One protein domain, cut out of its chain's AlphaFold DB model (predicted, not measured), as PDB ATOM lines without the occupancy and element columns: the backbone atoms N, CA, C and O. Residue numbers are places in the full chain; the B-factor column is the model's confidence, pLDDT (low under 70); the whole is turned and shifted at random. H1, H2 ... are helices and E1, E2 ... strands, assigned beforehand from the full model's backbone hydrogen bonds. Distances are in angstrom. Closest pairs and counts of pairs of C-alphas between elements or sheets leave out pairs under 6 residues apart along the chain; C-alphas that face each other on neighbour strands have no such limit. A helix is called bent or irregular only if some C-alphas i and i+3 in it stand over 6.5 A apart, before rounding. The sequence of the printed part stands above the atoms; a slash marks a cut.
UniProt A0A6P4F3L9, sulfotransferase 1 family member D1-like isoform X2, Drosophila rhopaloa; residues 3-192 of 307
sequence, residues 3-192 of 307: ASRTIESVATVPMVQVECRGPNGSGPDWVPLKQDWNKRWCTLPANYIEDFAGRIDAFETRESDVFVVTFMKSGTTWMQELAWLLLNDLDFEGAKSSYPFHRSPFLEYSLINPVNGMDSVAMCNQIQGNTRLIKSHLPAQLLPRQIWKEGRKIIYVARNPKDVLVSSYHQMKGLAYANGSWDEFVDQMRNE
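Overview. This is residues 3 to 192 of the 307 residues of the protein "sulfotransferase 1 family member D1-like isoform X2" of Drosophila rhopaloa (UniProt A0A6P4F3L9). A small parallel sheet of three strands, E5, E4 and E6, lies near the middle with H2 over one face; to one side stands a second small sheet, the antiparallel E1, E2 and E3, with H1 beside it, and the pair H8 and H9 makes a further corner. The short helices H3 to H6 lead from the far end of H2 across to E3 and back to E5. The printed part has 190 residues with nine named helices and six named strands, in the order E1 E2 E3 H1 E4 H2 H3 H4 H5 H6 E5 H7 E6 H8 H9, and its class is mixed, helices and strands. It is compact, with a radius of gyration of the C-alphas of 16.9 A, and rounded, spanning 45 by 41 by 33 A.

Arrangement. E1, residues 3 to 7, and E2, residues 15 to 20, form an antiparallel hairpin at 157 degrees, with N 5 and O 17 at 3.0 A. E2 and E3, residues 41 to 45, are a hairpin at 137 degrees, with N 18 and O 42 at 2.8 A. E1, E2 and E3 make a meander, each strand the antiparallel neighbour of the one before; the sheet is only just strongly twisted, with C-alphas up to 4.3 A off its best plane. H1, residues 47 to 57, is on this sheet but stands at the sheet's level, with a height over the sheet of 1.1 A. H1 is irregular: C-alphas 50 and 53 are 7.4 A apart. The inner strand of the other sheet is E4, residues 66 to 70. H2, residues 76 to 87, lies over E4 at a height over the sheet of 8.8 A and runs along the strands, at 15 degrees to E4 on the local plane; this gives two layers, a sheet with a helix on one face. H3, residues 92 to 97, only just touches H2, with 3 pairs of C-alphas within 8 A; the closest are those of Leu 85 and Phe 92, 6.9 A. H4, residues 100 to 103, touches H2, closest at the C-alphas of Glu 81 and Pro 100, 6.8 A. H5, residues 109 to 112, only just touches H1, with 3 pairs of C-alphas within 8 A, closest at those of Asn 47 and Leu 111, 6.5 A. H6, residues 120 to 126, only grazes the sheet of E4, as does H4. E5, residues 133 to 136, is parallel to E4 at 26 degrees, with N 68 and O 134 at 2.8 A; E4, H2 to H6 and E5 form a strand-helix-strand unit, two parallel neighbours with helices between. H7, residues 145 to 149, only grazes this sheet. E6, residues 153 to 157, is parallel to E4 at 24 degrees, with N 69 and O 155 at 2.8 A. E5, H7 and E6 form a split unit, with E4 between the two strands, and its crossover is right-handed. H8, residues 161 to 174, touches H9, residues 182 to 190, at a steep tilt of 46 degrees, opposite ways; the closest C-alphas are those of Tyr 169 and Phe 185, 6.9 A. H8 and H9 are apart from E1, E2 and E3. Every O i to N i+4 pair is within hydrogen-bond range in H2, H3, H6, H7, H8 and H9; H1 has 3 of 7, with 4 of 8 O i to N i+3 pairs, and H4 and H5 are too short for an O i to N i+4 pair.

Along the chain. E1 begins at C-alpha 3, (-7.889, -35.564, -34.276). From first to last C-alpha, E2 measures 16.0 A, H1 14.9 A, E4 13.1 A, H2 16.1 A, E6 13.4 A, H8 19.5 A and H9 12.3 A. H2 begins at C-alpha 76, (-20.591, -52.796, -15.673), and H9 ends at C-alpha 190, (-29.632, -34.786, -27.036).

Size, cuts and confidence. The two C-alphas farthest apart, those of Asn 24 and Glu 93, are 49.9 A apart. The printed part has no cut. The one long link is E2 to E3, residues 21 to 40, whose C-alphas lie 16 to 25 A from the mean of the C-alphas. The mean pLDDT of the printed part is 88.8; residue 38 and residues 114 to 117 are under 70.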
ATOM      1  N   ALA A   3      -7.519 -36.972 -34.198       88.56
ATOM      2  CA  ALA A   3      -7.889 -35.564 -34.276       88.56
ATOM      3  C   ALA A   3      -8.793 -35.226 -33.092       88.56
ATOM      4  O   ALA A   3      -9.477 -36.105 -32.567       88.56
ATOM      5  N   SER A   4      -8.778 -33.971 -32.653       91.31
ATOM      6  CA  SER A   4      -9.539 -33.548 -31.483       91.31
ATOM      7  C   SER A   4     -10.024 -32.114 -31.586       91.31
ATOM      8  O   SER A   4      -9.372 -31.278 -32.213       91.31
ATOM      9  N   ARG A   5     -11.135 -31.824 -30.911       91.56
ATOM     10  CA  ARG A   5     -11.660 -30.470 -30.720       91.56
ATOM     11  C   ARG A   5     -12.197 -30.306 -29.302       91.56
ATOM     12  O   ARG A   5     -12.802 -31.234 -28.765       91.56
ATOM     13  N   THR A   6     -11.959 -29.148 -28.698       90.56
ATOM     14  CA  THR A   6     -12.520 -28.805 -27.385       90.56
ATOM     15  C   THR A   6     -14.021 -28.587 -27.509       90.56
ATOM     16  O   THR A   6     -14.484 -28.077 -28.530       90.56
ATOM     17  N   ILE A   7     -14.766 -28.963 -26.474       88.62
ATOM     18  CA  ILE A   7     -16.203 -28.711 -26.383       88.62
ATOM     19  C   ILE A   7     -16.539 -28.001 -25.074       88.62
ATOM     20  O   ILE A   7     -15.855 -28.186 -24.066       88.62
ATOM     21  N   GLU A   8     -17.616 -27.222 -25.084       87.19
ATOM     22  CA  GLU A   8     -18.282 -26.826 -23.847       87.19
ATOM     23  C   GLU A   8     -19.047 -28.031 -23.293       87.19
ATOM     24  O   GLU A   8     -19.658 -28.798 -24.039       87.19
ATOM     25  N   SER A   9     -18.963 -28.245 -21.983       86.62
ATOM     26  CA  SER A   9     -19.620 -29.365 -21.318       86.62
ATOM     27  C   SER A   9     -19.935 -29.018 -19.872       86.62
ATOM     28  O   SER A   9     -19.190 -28.278 -19.233       86.62
ATOM     29  N   VAL A  10     -20.990 -29.636 -19.333       86.81
ATOM     30  CA  VAL A  10     -21.302 -29.605 -17.898       86.81
ATOM     31  C   VAL A  10     -20.274 -30.364 -17.049       86.81
ATOM     32  O   VAL A  10     -20.365 -30.355 -15.828       86.81
ATOM     33  N   ALA A  11     -19.308 -31.069 -17.645       87.12
ATOM     34  CA  ALA A  11     -18.275 -31.784 -16.901       87.12
ATOM     35  C   ALA A  11     -17.369 -30.831 -16.093       87.12
ATOM     36  O   ALA A  11     -17.069 -29.717 -16.512       87.12
ATOM     37  N   THR A  12     -16.879 -31.282 -14.936       86.38
ATOM     38  CA  THR A  12     -15.971 -30.482 -14.086       86.38
ATOM     39  C   THR A  12     -14.514 -30.501 -14.540       86.38
ATOM     40  O   THR A  12     -13.684 -29.777 -13.991       86.38
ATOM     41  N   VAL A  13     -14.200 -31.310 -15.550       86.50
ATOM     42  CA  VAL A  13     -12.888 -31.372 -16.198       86.50
ATOM     43  C   VAL A  13     -13.019 -30.957 -17.663       86.50
ATOM     44  O   VAL A  13     -14.079 -31.171 -18.254       86.50
ATOM     45  N   PRO A  14     -11.962 -30.396 -18.281       89.75
ATOM     46  CA  PRO A  14     -11.981 -30.088 -19.705       89.75
ATOM     47  C   PRO A  14     -12.271 -31.341 -20.536       89.75
ATOM     48  O   PRO A  14     -11.617 -32.373 -20.365       89.75
ATOM     49  N   MET A  15     -13.234 -31.234 -21.449       91.62
ATOM     50  CA  MET A  15     -13.639 -32.316 -22.342       91.62
ATOM     51  C   MET A  15     -13.238 -31.998 -23.781       91.62
ATOM     52  O   MET A  15     -13.252 -30.847 -24.224       91.62
ATOM     53  N   VAL A  16     -12.901 -33.044 -24.524       92.75
ATOM     54  CA  VAL A  16     -12.604 -32.988 -25.954       92.75
ATOM     55  C   VAL A  16     -13.408 -34.053 -26.676       92.75
ATOM     56  O   VAL A  16     -13.622 -35.151 -26.161       92.75
ATOM     57  N   GLN A  17     -13.817 -33.756 -27.900       91.31
ATOM     58  CA  GLN A  17     -14.239 -34.787 -28.832       91.31
ATOM     59  C   GLN A  17     -13.017 -35.290 -29.590       91.31
ATOM     60  O   GLN A  17     -12.228 -34.491 -30.095       91.31
ATOM     61  N   VAL A  18     -12.865 -36.611 -29.659       90.50
ATOM     62  CA  VAL A  18     -11.739 -37.302 -30.293       90.50
ATOM     63  C   VAL A  18     -12.236 -38.162 -31.447       90.50
ATOM     64  O   VAL A  18     -13.153 -38.964 -31.283       90.50
ATOM     65  N   GLU A  19     -11.586 -38.031 -32.597       90.25
ATOM     66  CA  GLU A  19     -11.789 -38.833 -33.800       90.25
ATOM     67  C   GLU A  19     -10.552 -39.719 -34.027       90.25
ATOM     68  O   GLU A  19      -9.412 -39.235 -34.042       90.25
ATOM     69  N   CYS A  20     -10.748 -41.030 -34.206       87.94
ATOM     70  CA  CYS A  20      -9.653 -41.950 -34.515       87.94
ATOM     71  C   CYS A  20      -9.450 -42.052 -36.029       87.94
ATOM     72  O   CYS A  20     -10.210 -42.718 -36.726       87.94
ATOM     73  N   ARG A  21      -8.385 -41.428 -36.538       85.94
ATOM     74  CA  ARG A  21      -8.059 -41.397 -37.974       85.94
ATOM     75  C   ARG A  21      -7.166 -42.549 -38.434       85.94
ATOM     76  O   ARG A  21      -6.885 -42.665 -39.621       85.94
ATOM     77  N   GLY A  22      -6.669 -43.364 -37.505       83.12
ATOM     78  CA  GLY A  22      -5.667 -44.390 -37.793       83.12
ATOM     79  C   GLY A  22      -4.325 -43.833 -38.302       83.12
ATOM     80  O   GLY A  22      -4.100 -42.612 -38.316       83.12
ATOM     81  N   PRO A  23      -3.380 -44.715 -38.671       79.19
ATOM     82  CA  PRO A  23      -2.170 -44.342 -39.393       79.19
ATOM     83  C   PRO A  23      -2.526 -43.626 -40.700       79.19
ATOM     84  O   PRO A  23      -3.349 -44.099 -41.469       79.19
ATOM     85  N   ASN A  24      -1.910 -42.473 -40.964       76.81
ATOM     86  CA  ASN A  24      -2.052 -41.736 -42.231       76.81
ATOM     87  C   ASN A  24      -3.486 -41.325 -42.640       76.81
ATOM     88  O   ASN A  24      -3.689 -40.925 -43.782       76.81
ATOM     89  N   GLY A  25      -4.475 -41.385 -41.742       74.25
ATOM     90  CA  GLY A  25      -5.859 -41.021 -42.072       74.25
ATOM     91  C   GLY A  25      -6.682 -42.129 -42.732       74.25
ATOM     92  O   GLY A  25      -7.794 -41.855 -43.173       74.25
ATOM     93  N   SER A  26      -6.169 -43.364 -42.806       74.81
ATOM     94  CA  SER A  26      -6.888 -44.499 -43.405       74.81
ATOM     95  C   SER A  26      -8.036 -45.027 -42.546       74.81
ATOM     96  O   SER A  26      -8.861 -45.799 -43.033       74.81
ATOM     97  N   GLY A  27      -8.093 -44.626 -41.277       77.31
ATOM     98  CA  GLY A  27      -9.043 -45.142 -40.305       77.31
ATOM     99  C   GLY A  27      -8.530 -46.249 -39.401       77.31
ATOM    100  O   GLY A  27      -7.433 -46.764 -39.637       77.31
ATOM    101  N   PRO A  28      -9.298 -46.644 -38.366       82.00
ATOM    102  CA  PRO A  28      -8.947 -47.746 -37.499       82.00
ATOM    103  C   PRO A  28      -9.331 -49.077 -38.157       82.00
ATOM    104  O   PRO A  28     -10.264 -49.761 -37.738       82.00
ATOM    105  N   ASP A  29      -8.580 -49.443 -39.197       82.94
ATOM    106  CA  ASP A  29      -8.709 -50.695 -39.959       82.94
ATOM    107  C   ASP A  29      -8.548 -51.964 -39.102       82.94
ATOM    108  O   ASP A  29      -8.970 -53.051 -39.496       82.94
ATOM    109  N   TRP A  30      -7.990 -51.821 -37.899       87.44
ATOM    110  CA  TRP A  30      -7.882 -52.885 -36.910       87.44
ATOM    111  C   TRP A  30      -9.209 -53.247 -36.238       87.44
ATOM    112  O   TRP A  30      -9.251 -54.275 -35.572       87.44
ATOM    113  N   VAL A  31     -10.273 -52.441 -36.354       86.44
ATOM    114  CA  VAL A  31     -11.583 -52.767 -35.767       86.44
ATOM    115  C   VAL A  31     -12.383 -53.620 -36.761       86.44
ATOM    116  O   VAL A  31     -12.853 -53.096 -37.770       86.44
ATOM    117  N   PRO A  32     -12.633 -54.916 -36.492       82.25
ATOM    118  CA  PRO A  32     -13.262 -55.835 -37.444       82.25
ATOM    119  C   PRO A  32     -14.799 -55.697 -37.502       82.25
ATOM    120  O   PRO A  32     -15.511 -56.659 -37.794       82.25
ATOM    121  N   LEU A  33     -15.344 -54.517 -37.189       74.44
ATOM    122  CA  LEU A  33     -16.783 -54.246 -37.145       74.44
ATOM    123  C   LEU A  33     -17.212 -53.443 -38.374       74.44
ATOM    124  O   LEU A  33     -16.555 -52.474 -38.744       74.44
ATOM    125  N   LYS A  34     -18.350 -53.817 -38.976       71.44
ATOM    126  CA  LYS A  34     -18.929 -53.161 -40.162       71.44
ATOM    127  C   LYS A  34     -19.534 -51.792 -39.813       71.44
ATOM    128  O   LYS A  34     -20.751 -51.643 -39.775       71.44
ATOM    129  N   GLN A  35     -18.685 -50.810 -39.538       70.00
ATOM    130  CA  GLN A  35     -19.050 -49.409 -39.338       70.00
ATOM    131  C   GLN A  35     -17.898 -48.520 -39.823       70.00
ATOM    132  O   GLN A  35     -16.736 -48.903 -39.707       70.00
ATOM    133  N   ASP A  36     -18.211 -47.344 -40.371       72.38
ATOM    134  CA  ASP A  36     -17.198 -46.319 -40.622       72.38
ATOM    135  C   ASP A  36     -16.835 -45.647 -39.292       72.38
ATOM    136  O   ASP A  36     -17.575 -44.822 -38.754       72.38
ATOM    137  N   TRP A  37     -15.712 -46.068 -38.719       76.44
ATOM    138  CA  TRP A  37     -15.203 -45.549 -37.452       76.44
ATOM    139  C   TRP A  37     -14.436 -44.233 -37.619       76.44
ATOM    140  O   TRP A  37     -14.171 -43.567 -36.619       76.44
ATOM    141  N   ASN A  38     -14.113 -43.838 -38.857       69.38
ATOM    142  CA  ASN A  38     -13.282 -42.665 -39.148       69.38
ATOM    143  C   ASN A  38     -14.020 -41.371 -38.883       69.38
ATOM    144  O   ASN A  38     -13.376 -40.365 -38.640       69.38
ATOM    145  N   LYS A  39     -15.352 -41.414 -38.934       73.94
ATOM    146  CA  LYS A  39     -16.239 -40.272 -38.707       73.94
ATOM    147  C   LYS A  39     -16.795 -40.215 -37.287       73.94
ATOM    148  O   LYS A  39     -17.643 -39.379 -36.986       73.94
ATOM    149  N   ARG A  40     -16.400 -41.149 -36.414       79.94
ATOM    150  CA  ARG A  40     -17.003 -41.279 -35.088       79.94
ATOM    151  C   ARG A  40     -16.220 -40.480 -34.057       79.94
ATOM    152  O   ARG A  40     -15.203 -40.948 -33.540       79.94
ATOM    153  N   TRP A  41     -16.751 -39.312 -33.721       86.19
ATOM    154  CA  TRP A  41     -16.283 -38.505 -32.603       86.19
ATOM    155  C   TRP A  41     -16.744 -39.101 -31.274       86.19
ATOM    156  O   TRP A  41     -17.825 -39.681 -31.165       86.19
ATOM    157  N   CYS A  42     -15.883 -39.026 -30.265       88.25
ATOM    158  CA  CYS A  42     -16.152 -39.530 -28.923       88.25
ATOM    159  C   CYS A  42     -15.717 -38.502 -27.886       88.25
ATOM    160  O   CYS A  42     -14.574 -38.049 -27.910       88.25
ATOM    161  N   THR A  43     -16.621 -38.157 -26.975       90.31
ATOM    162  CA  THR A  43     -16.366 -37.202 -25.897       90.31
ATOM    163  C   THR A  43     -15.573 -37.866 -24.768       90.31
ATOM    164  O   THR A  43     -16.020 -38.856 -24.187       90.31
ATOM    165  N   LEU A  44     -14.389 -37.335 -24.462       91.75
ATOM    166  CA  LEU A  44     -13.458 -37.838 -23.447       91.75
ATOM    167  C   LEU A  44     -12.815 -36.676 -22.671       91.75
ATOM    168  O   LEU A  44     -12.786 -35.552 -23.173       91.75
ATOM    169  N   PRO A  45     -12.260 -36.924 -21.471       91.44
ATOM    170  CA  PRO A  45     -11.400 -35.955 -20.796       91.44
ATOM    171  C   PRO A  45     -10.215 -35.518 -21.679       91.44
ATOM    172  O   PRO A  45      -9.616 -36.339 -22.376       91.44
ATOM    173  N   ALA A  46      -9.868 -34.227 -21.648       89.75
ATOM    174  CA  ALA A  46      -8.850 -33.619 -22.516       89.75
ATOM    175  C   ALA A  46      -7.461 -34.270 -22.403       89.75
ATOM    176  O   ALA A  46      -6.770 -34.445 -23.402       89.75
ATOM    177  N   ASN A  47      -7.087 -34.732 -21.210       87.44
ATOM    178  CA  ASN A  47      -5.834 -35.452 -20.967       87.44
ATOM    179  C   ASN A  47      -5.725 -36.794 -21.723       87.44
ATOM    180  O   ASN A  47      -4.638 -37.374 -21.783       87.44
ATOM    181  N   TYR A  48      -6.809 -37.292 -22.337       91.56
ATOM    182  CA  TYR A  48      -6.744 -38.476 -23.189       91.56
ATOM    183  C   TYR A  48      -5.767 -38.298 -24.352       91.56
ATOM    184  O   TYR A  48      -4.934 -39.168 -24.596       91.56
ATOM    185  N   ILE A  49      -5.856 -37.173 -25.063       88.50
ATOM    186  CA  ILE A  49      -5.049 -36.924 -26.266       88.50
ATOM    187  C   ILE A  49      -3.620 -36.469 -25.953       88.50
ATOM    188  O   ILE A  49      -2.755 -36.600 -26.814       88.50
ATOM    189  N   GLU A  50      -3.372 -35.948 -24.751       84.12
ATOM    190  CA  GLU A  50      -2.065 -35.411 -24.354       84.12
ATOM    191  C   GLU A  50      -1.047 -36.519 -24.060       84.12
ATOM    192  O   GLU A  50       0.101 -36.430 -24.484       84.12
ATOM    193  N   ASP A  51      -1.476 -37.574 -23.365       82.62
ATOM    194  CA  ASP A  51      -0.588 -38.656 -22.913       82.62
ATOM    195  C   ASP A  51      -1.263 -40.033 -22.991       82.62
ATOM    196  O   ASP A  51      -0.685 -41.030 -23.435       82.62
ATOM    197  N   PHE A  52      -2.535 -40.109 -22.604       91.00
ATOM    198  CA  PHE A  52      -3.151 -41.394 -22.303       91.00
ATOM    199  C   PHE A  52      -3.407 -42.284 -23.524       91.00
ATOM    200  O   PHE A  52      -3.306 -43.507 -23.426       91.00
ATOM    201  N   ALA A  53      -3.701 -41.700 -24.685       91.88
ATOM    202  CA  ALA A  53      -3.933 -42.443 -25.920       91.88
ATOM    203  C   ALA A  53      -2.719 -43.307 -26.304       91.88
ATOM    204  O   ALA A  53      -2.883 -44.460 -26.705       91.88
ATOM    205  N   GLY A  54      -1.499 -42.788 -26.112       91.62
ATOM    206  CA  GLY A  54      -0.266 -43.543 -26.343       91.62
ATOM    207  C   GLY A  54      -0.121 -44.726 -25.387       91.62
ATOM    208  O   GLY A  54       0.311 -45.804 -25.788       91.62
ATOM    209  N   ARG A  55      -0.565 -44.564 -24.138       93.06
ATOM    210  CA  ARG A  55      -0.531 -45.615 -23.110       93.06
ATOM    211  C   ARG A  55      -1.523 -46.741 -23.392       93.06
ATOM    212  O   ARG A  55      -1.213 -47.899 -23.135       93.06
ATOM    213  N   ILE A  56      -2.690 -46.407 -23.941       94.56
ATOM    214  CA  ILE A  56      -3.674 -47.393 -24.397       94.56
ATOM    215  C   ILE A  56      -3.167 -48.150 -25.626       94.56
ATOM    216  O   ILE A  56      -3.336 -49.366 -25.701       94.56
ATOM    217  N   ASP A  57      -2.512 -47.462 -26.565       90.00
ATOM    218  CA  ASP A  57      -1.927 -48.114 -27.742       90.00
ATOM    219  C   ASP A  57      -0.768 -49.052 -27.371       90.00
ATOM    220  O   ASP A  57      -0.644 -50.145 -27.923       90.00
ATOM    221  N   ALA A  58       0.043 -48.654 -26.388       93.31
ATOM    222  CA  ALA A  58       1.146 -49.447 -25.851       93.31
ATOM    223  C   ALA A  58       0.701 -50.556 -24.879       93.31
ATOM    224  O   ALA A  58       1.544 -51.302 -24.382       93.31
ATOM    225  N   PHE A  59      -0.594 -50.672 -24.570       95.62
ATOM    226  CA  PHE A  59      -1.080 -51.673 -23.627       95.62
ATOM    227  C   PHE A  59      -0.962 -53.089 -24.210       95.62
ATOM    228  O   PHE A  59      -1.698 -53.471 -25.124       95.62
ATOM    229  N   GLU A  60      -0.057 -53.884 -23.644       95.06
ATOM    230  CA  GLU A  60       0.138 -55.282 -24.023       95.06
ATOM    231  C   GLU A  60      -0.904 -56.187 -23.357       95.06
ATOM    232  O   GLU A  60      -1.075 -56.195 -22.133       95.06
ATOM    233  N   THR A  61      -1.601 -56.972 -24.174       95.69
ATOM    234  CA  THR A  61      -2.604 -57.945 -23.725       95.69
ATOM    235  C   THR A  61      -1.987 -59.325 -23.516       95.69
ATOM    236  O   THR A  61      -1.091 -59.731 -24.252       95.69
ATOM    237  N   ARG A  62      -2.508 -60.081 -22.549       95.50
ATOM    238  CA  ARG A  62      -2.254 -61.520 -22.396       95.50
ATOM    239  C   ARG A  62      -3.285 -62.289 -23.222       95.50
ATOM    240  O   ARG A  62      -4.395 -61.806 -23.442       95.50
ATOM    241  N   GLU A  63      -2.943 -63.502 -23.645       96.56
ATOM    242  CA  GLU A  63      -3.855 -64.372 -24.406       96.56
ATOM    243  C   GLU A  63      -5.172 -64.637 -23.655       96.56
ATOM    244  O   GLU A  63      -6.252 -64.636 -24.243       96.56
ATOM    245  N   SER A  64      -5.084 -64.796 -22.335       96.56
ATOM    246  CA  SER A  64      -6.204 -65.053 -21.428       96.56
ATOM    247  C   SER A  64      -6.957 -63.803 -20.968       96.56
ATOM    248  O   SER A  64      -7.866 -63.929 -20.153       96.56
ATOM    249  N   ASP A  65      -6.617 -62.603 -21.441       97.56
ATOM    250  CA  ASP A  65      -7.317 -61.391 -21.008       97.56
ATOM    251  C   ASP A  65      -8.791 -61.377 -21.438       97.56
ATOM    252  O   ASP A  65      -9.167 -61.778 -22.546       97.56
ATOM    253  N   VAL A  66      -9.627 -60.837 -20.551       98.25
ATOM    254  CA  VAL A  66     -11.050 -60.598 -20.777       98.25
ATOM    255  C   VAL A  66     -11.361 -59.137 -20.478       98.25
ATOM    256  O   VAL A  66     -11.039 -58.633 -19.403       98.25
ATOM    257  N   PHE A  67     -12.034 -58.460 -21.404       98.44
ATOM    258  CA  PHE A  67     -12.429 -57.062 -21.251       98.44
ATOM    259  C   PHE A  67     -13.934 -56.937 -21.016       98.44
ATOM    260  O   PHE A  67     -14.725 -57.375 -21.846       98.44
ATOM    261  N   VAL A  68     -14.345 -56.304 -19.917       98.25
ATOM    262  CA  VAL A  68     -15.732 -55.881 -19.678       98.25
ATOM    263  C   VAL A  68     -15.880 -54.454 -20.189       98.25
ATOM    264  O   VAL A  68     -15.455 -53.498 -19.535       98.25
ATOM    265  N   VAL A  69     -16.474 -54.315 -21.368       97.75
ATOM    266  CA  VAL A  69     -16.638 -53.036 -22.061       97.75
ATOM    267  C   VAL A  69     -18.098 -52.614 -22.012       97.75
ATOM    268  O   VAL A  69     -18.989 -53.377 -22.363       97.75
ATOM    269  N   THR A  70     -18.385 -51.391 -21.592       94.56
ATOM    270  CA  THR A  70     -19.760 -50.868 -21.608       94.56
ATOM    271  C   THR A  70     -19.738 -49.371 -21.861       94.56
ATOM    272  O   THR A  70     -18.785 -48.717 -21.458       94.56
ATOM    273  N   PHE A  71     -20.817 -48.774 -22.370       91.88
ATOM    274  CA  PHE A  71     -21.026 -47.353 -22.061       91.88
ATOM    275  C   PHE A  71     -21.220 -47.207 -20.541       91.88
ATOM    276  O   PHE A  71     -21.686 -48.152 -19.881       91.88
ATOM    277  N   MET A  72     -20.839 -46.073 -19.949       92.88
ATOM    278  CA  MET A  72     -20.989 -45.897 -18.504       92.88
ATOM    279  C   MET A  72     -22.436 -46.162 -18.061       92.88
ATOM    280  O   MET A  72     -23.385 -46.009 -18.826       92.88
ATOM    281  N   LYS A  73     -22.616 -46.633 -16.823       94.75
ATOM    282  CA  LYS A  73     -23.947 -46.872 -16.219       94.75
ATOM    283  C   LYS A  73     -24.822 -47.942 -16.878       94.75
ATOM    284  O   LYS A  73     -26.010 -48.050 -16.564       94.75
ATOM    285  N   SER A  74     -24.216 -48.806 -17.687       91.38
ATOM    286  CA  SER A  74     -24.908 -49.897 -18.384       91.38
ATOM    287  C   SER A  74     -24.813 -51.258 -17.678       91.38
ATOM    288  O   SER A  74     -24.989 -52.284 -18.313       91.38
ATOM    289  N   GLY A  75     -24.530 -51.294 -16.368       90.44
ATOM    290  CA  GLY A  75     -24.451 -52.550 -15.596       90.44
ATOM    291  C   GLY A  75     -23.046 -53.154 -15.466       90.44
ATOM    292  O   GLY A  75     -22.903 -54.324 -15.122       90.44
ATOM    293  N   THR A  76     -21.999 -52.361 -15.696       93.12
ATOM    294  CA  THR A  76     -20.591 -52.796 -15.673       93.12
ATOM    295  C   THR A  76     -20.202 -53.515 -14.385       93.12
ATOM    296  O   THR A  76     -19.686 -54.619 -14.458       93.12
ATOM    297  N   THR A  77     -20.483 -52.936 -13.212       91.88
ATOM    298  CA  THR A  77     -20.090 -53.517 -11.915       91.88
ATOM    299  C   THR A  77     -20.703 -54.896 -11.691       91.88
ATOM    300  O   THR A  77     -20.031 -55.791 -11.192       91.88
ATOM    301  N   TRP A  78     -21.958 -55.085 -12.103       92.62
ATOM    302  CA  TRP A  78     -22.618 -56.384 -12.006       92.62
ATOM    303  C   TRP A  78     -21.925 -57.410 -12.908       92.62
ATOM    304  O   TRP A  78     -21.607 -58.513 -12.466       92.62
ATOM    305  N   MET A  79     -21.610 -57.031 -14.148       97.44
ATOM    306  CA  MET A  79     -20.907 -57.923 -15.066       97.44
ATOM    307  C   MET A  79     -19.464 -58.215 -14.633       97.44
ATOM    308  O   MET A  79     -19.010 -59.345 -14.781       97.44
ATOM    309  N   GLN A  80     -18.753 -57.238 -14.062       95.88
ATOM    310  CA  GLN A  80     -17.432 -57.461 -13.470       95.88
ATOM    311  C   GLN A  80     -17.499 -58.512 -12.360       95.88
ATOM    312  O   GLN A  80     -16.667 -59.410 -12.337       95.88
ATOM    313  N   GLU A  81     -18.502 -58.430 -11.481       95.25
ATOM    314  CA  GLU A  81     -18.672 -59.389 -10.388       95.25
ATOM    315  C   GLU A  81     -18.944 -60.803 -10.902       95.25
ATOM    316  O   GLU A  81     -18.260 -61.749 -10.515       95.25
ATOM    317  N   LEU A  82     -19.895 -60.933 -11.831       96.06
ATOM    318  CA  LEU A  82     -20.244 -62.209 -12.452       96.06
ATOM    319  C   LEU A  82     -19.043 -62.832 -13.171       96.06
ATOM    320  O   LEU A  82     -18.714 -63.993 -12.937       96.06
ATOM    321  N   ALA A  83     -18.383 -62.066 -14.042       96.44
ATOM    322  CA  ALA A  83     -17.251 -62.559 -14.811       96.44
ATOM    323  C   ALA A  83     -16.070 -62.916 -13.902       96.44
ATOM    324  O   ALA A  83     -15.437 -63.945 -14.117       96.44
ATOM    325  N   TRP A  84     -15.793 -62.118 -12.866       96.12
ATOM    326  CA  TRP A  84     -14.705 -62.413 -11.938       96.12
ATOM    327  C   TRP A  84     -14.961 -63.708 -11.166       96.12
ATOM    328  O   TRP A  84     -14.068 -64.546 -11.106       96.12
ATOM    329  N   LEU A  85     -16.178 -63.917 -10.649       95.50
ATOM    330  CA  LEU A  85     -16.543 -65.166  -9.973       95.50
ATOM    331  C   LEU A  85     -16.398 -66.373 -10.904       95.50
ATOM    332  O   LEU A  85     -15.819 -67.376 -10.507       95.50
ATOM    333  N   LEU A  86     -16.861 -66.279 -12.154       96.25
ATOM    334  CA  LEU A  86     -16.717 -67.373 -13.124       96.25
ATOM    335  C   LEU A  86     -15.253 -67.674 -13.476       96.25
ATOM    336  O   LEU A  86     -14.914 -68.825 -13.728       96.25
ATOM    337  N   LEU A  87     -14.389 -66.657 -13.506       95.38
ATOM    338  CA  LEU A  87     -12.960 -66.811 -13.798       95.38
ATOM    339  C   LEU A  87     -12.140 -67.321 -12.605       95.38
ATOM    340  O   LEU A  87     -10.997 -67.723 -12.804       95.38
ATOM    341  N   ASN A  88     -12.701 -67.285 -11.394       94.00
ATOM    342  CA  ASN A  88     -12.038 -67.673 -10.147       94.00
ATOM    343  C   ASN A  88     -12.854 -68.747  -9.408       94.00
ATOM    344  O   ASN A  88     -13.008 -68.681  -8.194       94.00
ATOM    345  N   ASP A  89     -13.433 -69.698 -10.151       96.00
ATOM    346  CA  ASP A  89     -14.106 -70.895  -9.620       96.00
ATOM    347  C   ASP A  89     -15.175 -70.619  -8.545       96.00
ATOM    348  O   ASP A  89     -15.351 -71.379  -7.594       96.00
ATOM    349  N   LEU A  90     -15.923 -69.524  -8.718       95.69
ATOM    350  CA  LEU A  90     -16.936 -69.037  -7.782       95.69
ATOM    351  C   LEU A  90     -16.378 -68.765  -6.372       95.69
ATOM    352  O   LEU A  90     -17.056 -69.022  -5.378       95.69
ATOM    353  N   ASP A  91     -15.166 -68.212  -6.276       94.88
ATOM    354  CA  ASP A  91     -14.568 -67.762  -5.015       94.88
ATOM    355  C   ASP A  91     -15.323 -66.560  -4.409       94.88
ATOM    356  O   ASP A  91     -14.939 -65.393  -4.518       94.88
ATOM    357  N   PHE A  92     -16.446 -66.847  -3.752       95.19
ATOM    358  CA  PHE A  92     -17.277 -65.841  -3.097       95.19
ATOM    359  C   PHE A  92     -16.584 -65.173  -1.904       95.19
ATOM    360  O   PHE A  92     -16.932 -64.039  -1.573       95.19
ATOM    361  N   GLU A  93     -15.627 -65.835  -1.250       96.88
ATOM    362  CA  GLU A  93     -14.898 -65.240  -0.126       96.88
ATOM    363  C   GLU A  93     -13.855 -64.238  -0.631       96.88
ATOM    364  O   GLU A  93     -13.824 -63.103  -0.147       96.88
ATOM    365  N   GLY A  94     -13.111 -64.579  -1.688       92.88
ATOM    366  CA  GLY A  94     -12.221 -63.648  -2.385       92.88
ATOM    367  C   GLY A  94     -12.957 -62.429  -2.952       92.88
ATOM    368  O   GLY A  94     -12.472 -61.294  -2.864       92.88
ATOM    369  N   ALA A  95     -14.175 -62.630  -3.469       91.56
ATOM    370  CA  ALA A  95     -15.024 -61.542  -3.951       91.56
ATOM    371  C   ALA A  95     -15.434 -60.559  -2.837       91.56
ATOM    372  O   ALA A  95     -15.476 -59.348  -3.079       91.56
ATOM    373  N   LYS A  96     -15.685 -61.060  -1.616       93.69
ATOM    374  CA  LYS A  96     -16.009 -60.250  -0.426       93.69
ATOM    375  C   LYS A  96     -14.785 -59.557   0.171       93.69
ATOM    376  O   LYS A  96     -14.930 -58.486   0.755       93.69
ATOM    377  N   SER A  97     -13.595 -60.141   0.037       91.81
ATOM    378  CA  SER A  97     -12.367 -59.603   0.636       91.81
ATOM    379  C   SER A  97     -11.682 -58.509  -0.191       91.81
ATOM    380  O   SER A  97     -10.694 -57.938   0.264       91.81
ATOM    381  N   SER A  98     -12.163 -58.207  -1.403       89.81
ATOM    382  CA  SER A  98     -11.569 -57.183  -2.270       89.81
ATOM    383  C   SER A  98     -12.613 -56.439  -3.099       89.81
ATOM    384  O   SER A  98     -13.494 -57.043  -3.712       89.81
ATOM    385  N   TYR A  99     -12.452 -55.119  -3.225       88.56
ATOM    386  CA  TYR A  99     -13.310 -54.307  -4.088       88.56
ATOM    387  C   TYR A  99     -13.220 -54.736  -5.564       88.56
ATOM    388  O   TYR A  99     -12.126 -55.078  -6.037       88.56
ATOM    389  N   PRO A 100     -14.323 -54.617  -6.334       87.69
ATOM    390  CA  PRO A 100     -14.319 -54.866  -7.775       87.69
ATOM    391  C   PRO A 100     -13.258 -54.060  -8.525       87.69
ATOM    392  O   PRO A 100     -12.702 -54.551  -9.495       87.69
ATOM    393  N   PHE A 101     -12.923 -52.855  -8.055       86.19
ATOM    394  CA  PHE A 101     -11.889 -52.012  -8.661       86.19
ATOM    395  C   PHE A 101     -10.478 -52.626  -8.615       86.19
ATOM    396  O   PHE A 101      -9.677 -52.362  -9.502       86.19
ATOM    397  N   HIS A 102     -10.162 -53.462  -7.622       90.06
ATOM    398  CA  HIS A 102      -8.872 -54.162  -7.560       90.06
ATOM    399  C   HIS A 102      -8.900 -55.487  -8.328       90.06
ATOM    400  O   HIS A 102      -7.918 -55.857  -8.962       90.06
ATOM    401  N   ARG A 103     -10.042 -56.183  -8.292       93.12
ATOM    402  CA  ARG A 103     -10.264 -57.462  -8.985       93.12
ATOM    403  C   ARG A 103     -10.426 -57.300 -10.495       93.12
ATOM    404  O   ARG A 103     -10.046 -58.175 -11.265       93.12
ATOM    405  N   SER A 104     -10.997 -56.172 -10.902       95.69
ATOM    406  CA  SER A 104     -11.178 -55.756 -12.281       95.69
ATOM    407  C   SER A 104     -10.968 -54.238 -12.412       95.69
ATOM    408  O   SER A 104     -11.920 -53.451 -12.367       95.69
ATOM    409  N   PRO A 105      -9.703 -53.800 -12.533       94.94
ATOM    410  CA  PRO A 105      -9.349 -52.398 -12.679       94.94
ATOM    411  C   PRO A 105      -9.959 -51.766 -13.925       94.94
ATOM    412  O   PRO A 105     -10.162 -52.406 -14.960       94.94
ATOM    413  N   PHE A 106     -10.264 -50.480 -13.796       95.25
ATOM    414  CA  PHE A 106     -10.821 -49.666 -14.861       95.25
ATOM    415  C   PHE A 106      -9.681 -49.006 -15.639       95.25
ATOM    416  O   PHE A 106      -9.028 -48.112 -15.106       95.25
ATOM    417  N   LEU A 107      -9.456 -49.465 -16.874       95.94
ATOM    418  CA  LEU A 107      -8.271 -49.182 -17.689       95.94
ATOM    419  C   LEU A 107      -7.970 -47.689 -17.844       95.94
ATOM    420  O   LEU A 107      -6.807 -47.306 -17.836       95.94
ATOM    421  N   GLU A 108      -9.001 -46.860 -17.977       93.44
ATOM    422  CA  GLU A 108      -8.872 -45.418 -18.163       93.44
ATOM    423  C   GLU A 108      -9.259 -44.576 -16.935       93.44
ATOM    424  O   GLU A 108      -9.519 -43.378 -17.049       93.44
ATOM    425  N   TYR A 109      -9.287 -45.168 -15.737       90.50
ATOM    426  CA  TYR A 109      -9.711 -44.466 -14.520       90.50
ATOM    427  C   TYR A 109      -8.868 -43.227 -14.194       90.50
ATOM    428  O   TYR A 109      -9.400 -42.223 -13.720       90.50
ATOM    429  N   SER A 110      -7.568 -43.265 -14.493       88.81
ATOM    430  CA  SER A 110      -6.660 -42.132 -14.269       88.81
ATOM    431  C   SER A 110      -6.997 -40.895 -15.109       88.81
ATOM    432  O   SER A 110      -6.572 -39.801 -14.750       88.81
ATOM    433  N   LEU A 111      -7.795 -41.031 -16.178       86.19
ATOM    434  CA  LEU A 111      -8.309 -39.880 -16.929       86.19
ATOM    435  C   LEU A 111      -9.332 -39.075 -16.133       86.19
ATOM    436  O   LEU A 111      -9.355 -37.852 -16.212       86.19
ATOM    437  N   ILE A 112     -10.191 -39.780 -15.397       78.19
ATOM    438  CA  ILE A 112     -11.378 -39.220 -14.741       78.19
ATOM    439  C   ILE A 112     -11.031 -38.735 -13.327       78.19
ATOM    440  O   ILE A 112     -11.724 -37.893 -12.764       78.19
ATOM    441  N   ASN A 113      -9.943 -39.246 -12.745       74.06
ATOM    442  CA  ASN A 113      -9.491 -38.860 -11.413       74.06
ATOM    443  C   ASN A 113      -7.962 -38.660 -11.340       74.06
ATOM    444  O   ASN A 113      -7.268 -39.427 -10.665       74.06
ATOM    445  N   PRO A 114      -7.420 -37.639 -12.034       64.69
ATOM    446  CA  PRO A 114      -5.975 -37.416 -12.117       64.69
ATOM    447  C   PRO A 114      -5.353 -36.967 -10.783       64.69
ATOM    448  O   PRO A 114      -4.170 -37.194 -10.544       64.69
ATOM    449  N   VAL A 115      -6.145 -36.373  -9.884       60.94
ATOM    450  CA  VAL A 115      -5.674 -35.796  -8.609       60.94
ATOM    451  C   VAL A 115      -5.211 -36.870  -7.618       60.94
ATOM    452  O   VAL A 115      -4.353 -36.614  -6.779       60.94
ATOM    453  N   ASN A 116      -5.718 -38.098  -7.744       66.12
ATOM    454  CA  ASN A 116      -5.393 -39.187  -6.823       66.12
ATOM    455  C   ASN A 116      -4.046 -39.877  -7.109       66.12
ATOM    456  O   ASN A 116      -3.696 -40.813  -6.393       66.12
ATOM    457  N   GLY A 117      -3.312 -39.476  -8.156       69.69
ATOM    458  CA  GLY A 117      -2.001 -40.047  -8.503       69.69
ATOM    459  C   GLY A 117      -2.022 -41.540  -8.865       69.69
ATOM    460  O   GLY A 117      -0.970 -42.168  -8.959       69.69
ATOM    461  N   MET A 118      -3.208 -42.129  -9.049       82.50
ATOM    462  CA  MET A 118      -3.361 -43.537  -9.399       82.50
ATOM    463  C   MET A 118      -3.023 -43.769 -10.869       82.50
ATOM    464  O   MET A 118      -3.597 -43.139 -11.754       82.50
ATOM    465  N   ASP A 119      -2.162 -44.751 -11.124       90.81
ATOM    466  CA  ASP A 119      -1.881 -45.243 -12.466       90.81
ATOM    467  C   ASP A 119      -2.747 -46.472 -12.781       90.81
ATOM    468  O   ASP A 119      -2.405 -47.612 -12.463       90.81
ATOM    469  N   SER A 120      -3.879 -46.234 -13.442       93.12
ATOM    470  CA  SER A 120      -4.837 -47.296 -13.766       93.12
ATOM    471  C   SER A 120      -4.330 -48.326 -14.788       93.12
ATOM    472  O   SER A 120      -4.709 -49.498 -14.717       93.12
ATOM    473  N   VAL A 121      -3.405 -47.943 -15.673       94.56
ATOM    474  CA  VAL A 121      -2.771 -48.868 -16.626       94.56
ATOM    475  C   VAL A 121      -1.779 -49.775 -15.898       94.56
ATOM    476  O   VAL A 121      -1.790 -50.992 -16.099       94.56
ATOM    477  N   ALA A 122      -0.965 -49.213 -15.001       93.81
ATOM    478  CA  ALA A 122      -0.056 -49.993 -14.165       93.81
ATOM    479  C   ALA A 122      -0.824 -50.972 -13.268       93.81
ATOM    480  O   ALA A 122      -0.435 -52.134 -13.167       93.81
ATOM    481  N   MET A 123      -1.959 -50.550 -12.700       93.69
ATOM    482  CA  MET A 123      -2.842 -51.440 -11.940       93.69
ATOM    483  C   MET A 123      -3.318 -52.634 -12.775       93.69
ATOM    484  O   MET A 123      -3.275 -53.763 -12.291       93.69
ATOM    485  N   CYS A 124      -3.708 -52.422 -14.038       95.38
ATOM    486  CA  CYS A 124      -4.071 -53.516 -14.945       95.38
ATOM    487  C   CYS A 124      -2.894 -54.476 -15.200       95.38
ATOM    488  O   CYS A 124      -3.082 -55.688 -15.301       95.38
ATOM    489  N   ASN A 125      -1.668 -53.959 -15.293       93.94
ATOM    490  CA  ASN A 125      -0.469 -54.776 -15.500       93.94
ATOM    491  C   ASN A 125      -0.074 -55.593 -14.261       93.94
ATOM    492  O   ASN A 125       0.449 -56.698 -14.402       93.94
ATOM    493  N   GLN A 126      -0.368 -55.084 -13.065       92.88
ATOM    494  CA  GLN A 126      -0.019 -55.704 -11.784       92.88
ATOM    495  C   GLN A 126      -0.992 -56.804 -11.328       92.88
ATOM    496  O   GLN A 126      -0.703 -57.489 -10.342       92.88
ATOM    497  N   ILE A 127      -2.114 -57.013 -12.033       92.69
ATOM    498  CA  ILE A 127      -3.055 -58.101 -11.729       92.69
ATOM    499  C   ILE A 127      -2.326 -59.447 -11.798       92.69
ATOM    500  O   ILE A 127      -1.749 -59.823 -12.830       92.69
ATOM    501  N   GLN A 128      -2.375 -60.157 -10.672       86.19
ATOM    502  CA  GLN A 128      -1.800 -61.486 -10.500       86.19
ATOM    503  C   GLN A 128      -2.667 -62.553 -11.180       86.19
ATOM    504  O   GLN A 128      -3.870 -62.377 -11.352       86.19
ATOM    505  N   GLY A 129      -2.047 -63.676 -11.545       84.44
ATOM    506  CA  GLY A 129      -2.709 -64.764 -12.265       84.44
ATOM    507  C   GLY A 129      -2.664 -64.604 -13.786       84.44
ATOM    508  O   GLY A 129      -2.249 -63.576 -14.322       84.44
ATOM    509  N   ASN A 130      -3.056 -65.662 -14.498       79.12
ATOM    510  CA  ASN A 130      -2.947 -65.700 -15.957       79.12
ATOM    511  C   ASN A 130      -4.025 -64.834 -16.637       79.12
ATOM    512  O   ASN A 130      -3.744 -64.081 -17.568       79.12
ATOM    513  N   THR A 131      -5.263 -64.893 -16.147       93.75
ATOM    514  CA  THR A 131      -6.420 -64.207 -16.740       93.75
ATOM    515  C   THR A 131      -6.660 -62.863 -16.057       93.75
ATOM    516  O   THR A 131      -7.063 -62.828 -14.895       93.75
ATOM    517  N   ARG A 132      -6.474 -61.748 -16.773       96.44
ATOM    518  CA  ARG A 132      -6.891 -60.426 -16.280       96.44
ATOM    519  C   ARG A 132      -8.316 -60.128 -16.716       96.44
ATOM    520  O   ARG A 132      -8.646 -60.275 -17.891       96.44
ATOM    521  N   LEU A 133      -9.135 -59.644 -15.787       97.69
ATOM    522  CA  LEU A 133     -10.450 -59.090 -16.093       97.69
ATOM    523  C   LEU A 133     -10.371 -57.561 -16.071       97.69
ATOM    524  O   LEU A 133     -10.273 -56.967 -15.004       97.69
ATOM    525  N   ILE A 134     -10.428 -56.902 -17.222       98.31
ATOM    526  CA  ILE A 134     -10.188 -55.456 -17.333       98.31
ATOM    527  C   ILE A 134     -11.487 -54.743 -17.697       98.31
ATOM    528  O   ILE A 134     -12.178 -55.141 -18.630       98.31
ATOM    529  N   LYS A 135     -11.833 -53.674 -16.984       97.94
ATOM    530  CA  LYS A 135     -12.989 -52.833 -17.314       97.94
ATOM    531  C   LYS A 135     -12.576 -51.702 -18.249       97.94
ATOM    532  O   LYS A 135     -11.548 -51.072 -18.018       97.94
ATOM    533  N   SER A 136     -13.432 -51.362 -19.211       97.56
ATOM    534  CA  SER A 136     -13.312 -50.117 -19.975       97.56
ATOM    535  C   SER A 136     -14.675 -49.547 -20.396       97.56
ATOM    536  O   SER A 136     -15.672 -50.260 -20.525       97.56
ATOM    537  N   HIS A 137     -14.716 -48.234 -20.583       96.50
ATOM    538  CA  HIS A 137     -15.785 -47.474 -21.221       96.50
ATOM    539  C   HIS A 137     -15.368 -46.903 -22.582       96.50
ATOM    540  O   HIS A 137     -16.196 -46.291 -23.259       96.50
ATOM    541  N   LEU A 138     -14.121 -47.132 -23.012       95.19
ATOM    542  CA  LEU A 138     -13.647 -46.696 -24.315       95.19
ATOM    543  C   LEU A 138     -14.446 -47.370 -25.443       95.19
ATOM    544  O   LEU A 138     -14.745 -48.569 -25.388       95.19
ATOM    545  N   PRO A 139     -14.783 -46.612 -26.498       91.50
ATOM    546  CA  PRO A 139     -15.406 -47.159 -27.692       91.50
ATOM    547  C   PRO A 139     -14.406 -48.032 -28.468       91.50
ATOM    548  O   PRO A 139     -13.191 -47.937 -28.285       91.50
ATOM    549  N   ALA A 140     -14.917 -48.885 -29.359       91.12
ATOM    550  CA  ALA A 140     -14.156 -49.961 -30.001       91.12
ATOM    551  C   ALA A 140     -12.827 -49.515 -30.644       91.12
ATOM    552  O   ALA A 140     -11.803 -50.182 -30.491       91.12
ATOM    553  N   GLN A 141     -12.835 -48.368 -31.323       90.81
ATOM    554  CA  GLN A 141     -11.683 -47.794 -32.018       90.81
ATOM    555  C   GLN A 141     -10.618 -47.192 -31.095       90.81
ATOM    556  O   GLN A 141      -9.498 -46.948 -31.538       90.81
ATOM    557  N   LEU A 142     -10.957 -46.954 -29.826       93.56
ATOM    558  CA  LEU A 142     -10.060 -46.388 -28.817       93.56
ATOM    559  C   LEU A 142      -9.566 -47.426 -27.804       93.56
ATOM    560  O   LEU A 142      -8.715 -47.098 -26.987       93.56
ATOM    561  N   LEU A 143     -10.068 -48.662 -27.857       95.06
ATOM    562  CA  LEU A 143      -9.554 -49.782 -27.068       95.06
ATOM    563  C   LEU A 143      -8.139 -50.205 -27.526       95.06
ATOM    564  O   LEU A 143      -7.785 -49.977 -28.688       95.06
ATOM    565  N   PRO A 144      -7.348 -50.883 -26.663       95.69
ATOM    566  CA  PRO A 144      -6.052 -51.438 -27.047       95.69
ATOM    567  C   PRO A 144      -6.133 -52.268 -28.333       95.69
ATOM    568  O   PRO A 144      -6.920 -53.213 -28.428       95.69
ATOM    569  N   ARG A 145      -5.297 -51.958 -29.331       92.50
ATOM    570  CA  ARG A 145      -5.383 -52.603 -30.656       92.50
ATOM    571  C   ARG A 145      -5.173 -54.109 -30.613       92.50
ATOM    572  O   ARG A 145      -5.748 -54.824 -31.433       92.50
ATOM    573  N   GLN A 146      -4.350 -54.585 -29.678       94.25
ATOM    574  CA  GLN A 146      -4.088 -56.013 -29.517       94.25
ATOM    575  C   GLN A 146      -5.354 -56.812 -29.189       94.25
ATOM    576  O   GLN A 146      -5.424 -57.978 -29.554       94.25
ATOM    577  N   ILE A 147      -6.388 -56.190 -28.601       95.12
ATOM    578  CA  ILE A 147      -7.692 -56.841 -28.406       95.12
ATOM    579  C   ILE A 147      -8.229 -57.378 -29.729       95.12
ATOM    580  O   ILE A 147      -8.689 -58.514 -29.802       95.12
ATOM    581  N   TRP A 148      -8.114 -56.577 -30.783       93.31
ATOM    582  CA  TRP A 148      -8.612 -56.922 -32.103       93.31
ATOM    583  C   TRP A 148      -7.624 -57.775 -32.893       93.31
ATOM    584  O   TRP A 148      -8.013 -58.803 -33.438       93.31
ATOM    585  N   LYS A 149      -6.346 -57.373 -32.923       92.19
ATOM    586  CA  LYS A 149      -5.298 -58.065 -33.695       92.19
ATOM    587  C   LYS A 149      -5.083 -59.501 -33.236       92.19
ATOM    588  O   LYS A 149      -4.837 -60.376 -34.054       92.19
ATOM    589  N   GLU A 150      -5.201 -59.720 -31.935       94.12
ATOM    590  CA  GLU A 150      -4.874 -60.988 -31.306       94.12
ATOM    591  C   GLU A 150      -6.121 -61.725 -30.774       94.12
ATOM    592  O   GLU A 150      -6.011 -62.755 -30.111       94.12
ATOM    593  N   GLY A 151      -7.324 -61.193 -31.025       93.44
ATOM    594  CA  GLY A 151      -8.596 -61.856 -30.721       93.44
ATOM    595  C   GLY A 151      -8.887 -62.056 -29.229       93.44
ATOM    596  O   GLY A 151      -9.218 -63.165 -28.812       93.44
ATOM    597  N   ARG A 152      -8.771 -61.003 -28.405       95.94
ATOM    598  CA  ARG A 152      -9.057 -61.099 -26.960       95.94
ATOM    599  C   ARG A 152     -10.560 -61.110 -26.698       95.94
ATOM    600  O   ARG A 152     -11.351 -60.563 -27.466       95.94
ATOM    601  N   LYS A 153     -10.972 -61.730 -25.589       97.56
ATOM    602  CA  LYS A 153     -12.394 -61.833 -25.233       97.56
ATOM    603  C   LYS A 153     -12.927 -60.472 -24.787       97.56
ATOM    604  O   LYS A 153     -12.346 -59.830 -23.914       97.56
ATOM    605  N   ILE A 154     -14.074 -60.077 -25.332       97.62
ATOM    606  CA  ILE A 154     -14.822 -58.891 -24.906       97.62
ATOM    607  C   ILE A 154     -16.205 -59.329 -24.426       97.62
ATOM    608  O   ILE A 154     -16.929 -60.031 -25.129       97.62
ATOM    609  N   ILE A 155     -16.588 -58.862 -23.244       97.94
ATOM    610  CA  ILE A 155     -17.952 -58.882 -22.734       97.94
ATOM    611  C   ILE A 155     -18.494 -57.464 -22.886       97.94
ATOM    612  O   ILE A 155     -17.980 -56.545 -22.247       97.94
ATOM    613  N   TYR A 156     -19.525 -57.282 -23.714       93.75
ATOM    614  CA  TYR A 156     -20.187 -55.987 -23.871       93.75
ATOM    615  C   TYR A 156     -21.578 -55.984 -23.242       93.75
ATOM    616  O   TYR A 156     -22.379 -56.878 -23.514       93.75
ATOM    617  N   VAL A 157     -21.882 -54.966 -22.431       87.25
ATOM    618  CA  VAL A 157     -23.221 -54.770 -21.849       87.25
ATOM    619  C   VAL A 157     -23.806 -53.449 -22.329       87.25
ATOM    620  O   VAL A 157     -23.230 -52.381 -22.114       87.25
ATOM    621  N   ALA A 158     -24.975 -53.539 -22.960       82.69
ATOM    622  CA  ALA A 158     -25.788 -52.401 -23.363       82.69
ATOM    623  C   ALA A 158     -26.975 -52.225 -22.406       82.69
ATOM    624  O   ALA A 158     -27.470 -53.191 -21.825       82.69
ATOM    625  N   ARG A 159     -27.466 -50.992 -22.280       83.38
ATOM    626  CA  ARG A 159     -28.663 -50.643 -21.506       83.38
ATOM    627  C   ARG A 159     -29.500 -49.632 -22.287       83.38
ATOM    628  O   ARG A 159     -28.972 -48.937 -23.152       83.38
ATOM    629  N   ASN A 160     -30.798 -49.555 -21.985       80.25
ATOM    630  CA  ASN A 160     -31.680 -48.530 -22.536       80.25
ATOM    631  C   ASN A 160     -31.051 -47.128 -22.354       80.25
ATOM    632  O   ASN A 160     -30.705 -46.774 -21.224       80.25
ATOM    633  N   PRO A 161     -30.903 -46.327 -23.426       76.50
ATOM    634  CA  PRO A 161     -30.218 -45.037 -23.364       76.50
ATOM    635  C   PRO A 161     -30.895 -44.024 -22.426       76.50
ATOM    636  O   PRO A 161     -30.202 -43.199 -21.839       76.50
ATOM    637  N   LYS A 162     -32.216 -44.113 -22.212       78.44
ATOM    638  CA  LYS A 162     -32.935 -43.251 -21.255       78.44
ATOM    639  C   LYS A 162     -32.514 -43.553 -19.816       78.44
ATOM    640  O   LYS A 162     -32.179 -42.645 -19.061       78.44
ATOM    641  N   ASP A 163     -32.436 -44.834 -19.465       75.06
ATOM    642  CA  ASP A 163     -31.980 -45.259 -18.137       75.06
ATOM    643  C   ASP A 163     -30.491 -44.971 -17.917       75.06
ATOM    644  O   ASP A 163     -30.059 -44.672 -16.801       75.06
ATOM    645  N   VAL A 164     -29.689 -45.084 -18.982       84.19
ATOM    646  CA  VAL A 164     -28.278 -44.686 -18.972       84.19
ATOM    647  C   VAL A 164     -28.154 -43.199 -18.675       84.19
ATOM    648  O   VAL A 164     -27.340 -42.849 -17.824       84.19
ATOM    649  N   LEU A 165     -28.957 -42.344 -19.313       86.75
ATOM    650  CA  LEU A 165     -28.950 -40.898 -19.092       86.75
ATOM    651  C   LEU A 165     -29.259 -40.570 -17.625       86.75
ATOM    652  O   LEU A 165     -28.420 -39.966 -16.956       86.75
ATOM    653  N   VAL A 166     -30.384 -41.069 -17.095       82.69
ATOM    654  CA  VAL A 166     -30.781 -40.887 -15.682       82.69
ATOM    655  C   VAL A 166     -29.669 -41.338 -14.737       82.69
ATOM    656  O   VAL A 166     -29.241 -40.612 -13.840       82.69
ATOM    657  N   SER A 167     -29.144 -42.545 -14.952       89.31
ATOM    658  CA  SER A 167     -28.116 -43.107 -14.080       89.31
ATOM    659  C   SER A 167     -26.766 -42.384 -14.200       89.31
ATOM    660  O   SER A 167     -26.014 -42.346 -13.223       89.31
ATOM    661  N   SER A 168     -26.452 -41.816 -15.370       91.88
ATOM    662  CA  SER A 168     -25.218 -41.055 -15.615       91.88
ATOM    663  C   SER A 168     -25.267 -39.708 -14.931       91.88
ATOM    664  O   SER A 168     -24.320 -39.391 -14.216       91.88
ATOM    665  N   TYR A 169     -26.387 -38.993 -15.029       90.38
ATOM    666  CA  TYR A 169     -26.595 -37.744 -14.306       90.38
ATOM    667  C   TYR A 169     -26.385 -37.920 -12.802       90.38
ATOM    668  O   TYR A 169     -25.537 -37.250 -12.217       90.38
ATOM    669  N   HIS A 170     -27.078 -38.877 -12.172       90.81
ATOM    670  CA  HIS A 170     -26.944 -39.089 -10.730       90.81
ATOM    671  C   HIS A 170     -25.520 -39.481 -10.323       90.81
ATOM    672  O   HIS A 170     -25.040 -39.017  -9.289       90.81
ATOM    673  N   GLN A 171     -24.818 -40.297 -11.121       91.62
ATOM    674  CA  GLN A 171     -23.424 -40.623 -10.818       91.62
ATOM    675  C   GLN A 171     -22.501 -39.410 -10.990       91.62
ATOM    676  O   GLN A 171     -21.667 -39.165 -10.123       91.62
ATOM    677  N   MET A 172     -22.625 -38.664 -12.088       90.56
ATOM    678  CA  MET A 172     -21.755 -37.520 -12.361       90.56
ATOM    679  C   MET A 172     -22.009 -36.382 -11.373       90.56
ATOM    680  O   MET A 172     -21.054 -35.821 -10.847       90.56
ATOM    681  N   LYS A 173     -23.271 -36.103 -11.035       87.56
ATOM    682  CA  LYS A 173     -23.634 -35.116 -10.014       87.56
ATOM    683  C   LYS A 173     -23.176 -35.553  -8.621       87.56
ATOM    684  O   LYS A 173     -22.544 -34.776  -7.916       87.56
ATOM    685  N   GLY A 174     -23.438 -36.809  -8.245       87.50
ATOM    686  CA  GLY A 174     -23.086 -37.351  -6.928       87.50
ATOM    687  C   GLY A 174     -21.580 -37.455  -6.670       87.50
ATOM    688  O   GLY A 174     -21.157 -37.383  -5.521       87.50
ATOM    689  N   LEU A 175     -20.768 -37.594  -7.723       87.69
ATOM    690  CA  LEU A 175     -19.302 -37.609  -7.640       87.69
ATOM    691  C   LEU A 175     -18.655 -36.252  -7.962       87.69
ATOM    692  O   LEU A 175     -17.433 -36.186  -8.065       87.69
ATOM    693  N   ALA A 176     -19.448 -35.189  -8.138       89.00
ATOM    694  CA  ALA A 176     -18.974 -33.862  -8.549       89.00
ATOM    695  C   ALA A 176     -18.142 -33.870  -9.855       89.00
ATOM    696  O   ALA A 176     -17.223 -33.074 -10.043       89.00
ATOM    697  N   TYR A 177     -18.483 -34.771 -10.780       87.00
ATOM    698  CA  TYR A 177     -17.936 -34.823 -12.140       87.00
ATOM    699  C   TYR A 177     -18.721 -33.977 -13.141       87.00
ATOM    700  O   TYR A 177     -18.236 -33.762 -14.248       87.00
ATOM    701  N   ALA A 178     -19.909 -33.493 -12.771       86.88
ATOM    702  CA  ALA A 178     -20.665 -32.533 -13.566       86.88
ATOM    703  C   ALA A 178     -21.251 -31.397 -12.718       86.88
ATOM    704  O   ALA A 178     -21.894 -31.630 -11.689       86.88
ATOM    705  N   ASN A 179     -21.082 -30.179 -13.219       83.06
ATOM    706  CA  ASN A 179     -21.759 -28.963 -12.810       83.06
ATOM    707  C   ASN A 179     -22.813 -28.626 -13.869       83.06
ATOM    708  O   ASN A 179     -22.485 -28.155 -14.948       83.06
ATOM    709  N   GLY A 180     -24.073 -28.886 -13.551       83.00
ATOM    710  CA  GLY A 180     -25.204 -28.472 -14.371       83.00
ATOM    711  C   GLY A 180     -26.528 -28.934 -13.774       83.00
ATOM    712  O   GLY A 180     -26.530 -29.721 -12.809       83.00
ATOM    713  N   SER A 181     -27.628 -28.407 -14.296       87.88
ATOM    714  CA  SER A 181     -28.986 -28.878 -14.038       87.88
ATOM    715  C   SER A 181     -29.238 -30.225 -14.727       87.88
ATOM    716  O   SER A 181     -28.403 -30.744 -15.475       87.88
ATOM    717  N   TRP A 182     -30.390 -30.827 -14.434       84.44
ATOM    718  CA  TRP A 182     -30.861 -32.003 -15.162       84.44
ATOM    719  C   TRP A 182     -31.044 -31.695 -16.654       84.44
ATOM    720  O   TRP A 182     -30.601 -32.480 -17.491       84.44
ATOM    721  N   ASP A 183     -31.596 -30.527 -16.978       84.50
ATOM    722  CA  ASP A 183     -31.895 -30.131 -18.357       84.50
ATOM    723  C   ASP A 183     -30.630 -29.894 -19.169       84.50
ATOM    724  O   ASP A 183     -30.496 -30.446 -20.255       84.50
ATOM    725  N   GLU A 184     -29.638 -29.199 -18.605       85.50
ATOM    726  CA  GLU A 184     -28.337 -29.014 -19.259       85.50
ATOM    727  C   GLU A 184     -27.673 -30.368 -19.569       85.50
ATOM    728  O   GLU A 184     -27.052 -30.547 -20.619       85.50
ATOM    729  N   PHE A 185     -27.840 -31.361 -18.686       85.12
ATOM    730  CA  PHE A 185     -27.332 -32.715 -18.904       85.12
ATOM    731  C   PHE A 185     -28.106 -33.466 -19.997       85.12
ATOM    732  O   PHE A 185     -27.502 -34.136 -20.842       85.12
ATOM    733  N   VAL A 186     -29.439 -33.371 -19.991       84.44
ATOM    734  CA  VAL A 186     -30.310 -33.964 -21.015       84.44
ATOM    735  C   VAL A 186     -30.014 -33.357 -22.382       84.44
ATOM    736  O   VAL A 186     -29.861 -34.097 -23.353       84.44
ATOM    737  N   ASP A 187     -29.880 -32.038 -22.457       84.44
ATOM    738  CA  ASP A 187     -29.623 -31.316 -23.694       84.44
ATOM    739  C   ASP A 187     -28.230 -31.601 -24.240       84.44
ATOM    740  O   ASP A 187     -28.103 -31.859 -25.436       84.44
ATOM    741  N   GLN A 188     -27.198 -31.686 -23.391       83.38
ATOM    742  CA  GLN A 188     -25.879 -32.133 -23.844       83.38
ATOM    743  C   GLN A 188     -25.964 -33.522 -24.505       83.38
ATOM    744  O   GLN A 188     -25.398 -33.728 -25.575       83.38
ATOM    745  N   MET A 189     -26.719 -34.456 -23.917       78.56
ATOM    746  CA  MET A 189     -26.897 -35.807 -24.471       78.56
ATOM    747  C   MET A 189     -27.777 -35.829 -25.734       78.56
ATOM    748  O   MET A 189     -27.559 -36.658 -26.619       78.56
ATOM    749  N   ARG A 190     -28.775 -34.941 -25.842       76.81
ATOM    750  CA  ARG A 190     -29.632 -34.786 -27.036       76.81
ATOM    751  C   ARG A 190     -28.894 -34.146 -28.209       76.81
ATOM    752  O   ARG A 190     -29.250 -34.434 -29.348       76.81
ATOM    753  N   ASN A 191     -27.902 -33.307 -27.923       80.50
ATOM    754  CA  ASN A 191     -27.104 -32.573 -28.903       80.50
ATOM    755  C   ASN A 191     -25.827 -33.319 -29.337       80.50
ATOM    756  O   ASN A 191     -25.004 -32.752 -30.055       80.50
ATOM    757  N   GLU A 192     -25.649 -34.578 -28.924       78.62
ATOM    758  CA  GLU A 192     -24.576 -35.440 -29.432       78.62
ATOM    759  C   GLU A 192     -24.676 -35.601 -30.960       78.62
ATOM    760  O   GLU A 192     -25.762 -35.774 -31.512       78.62
TER     761      GLU A 192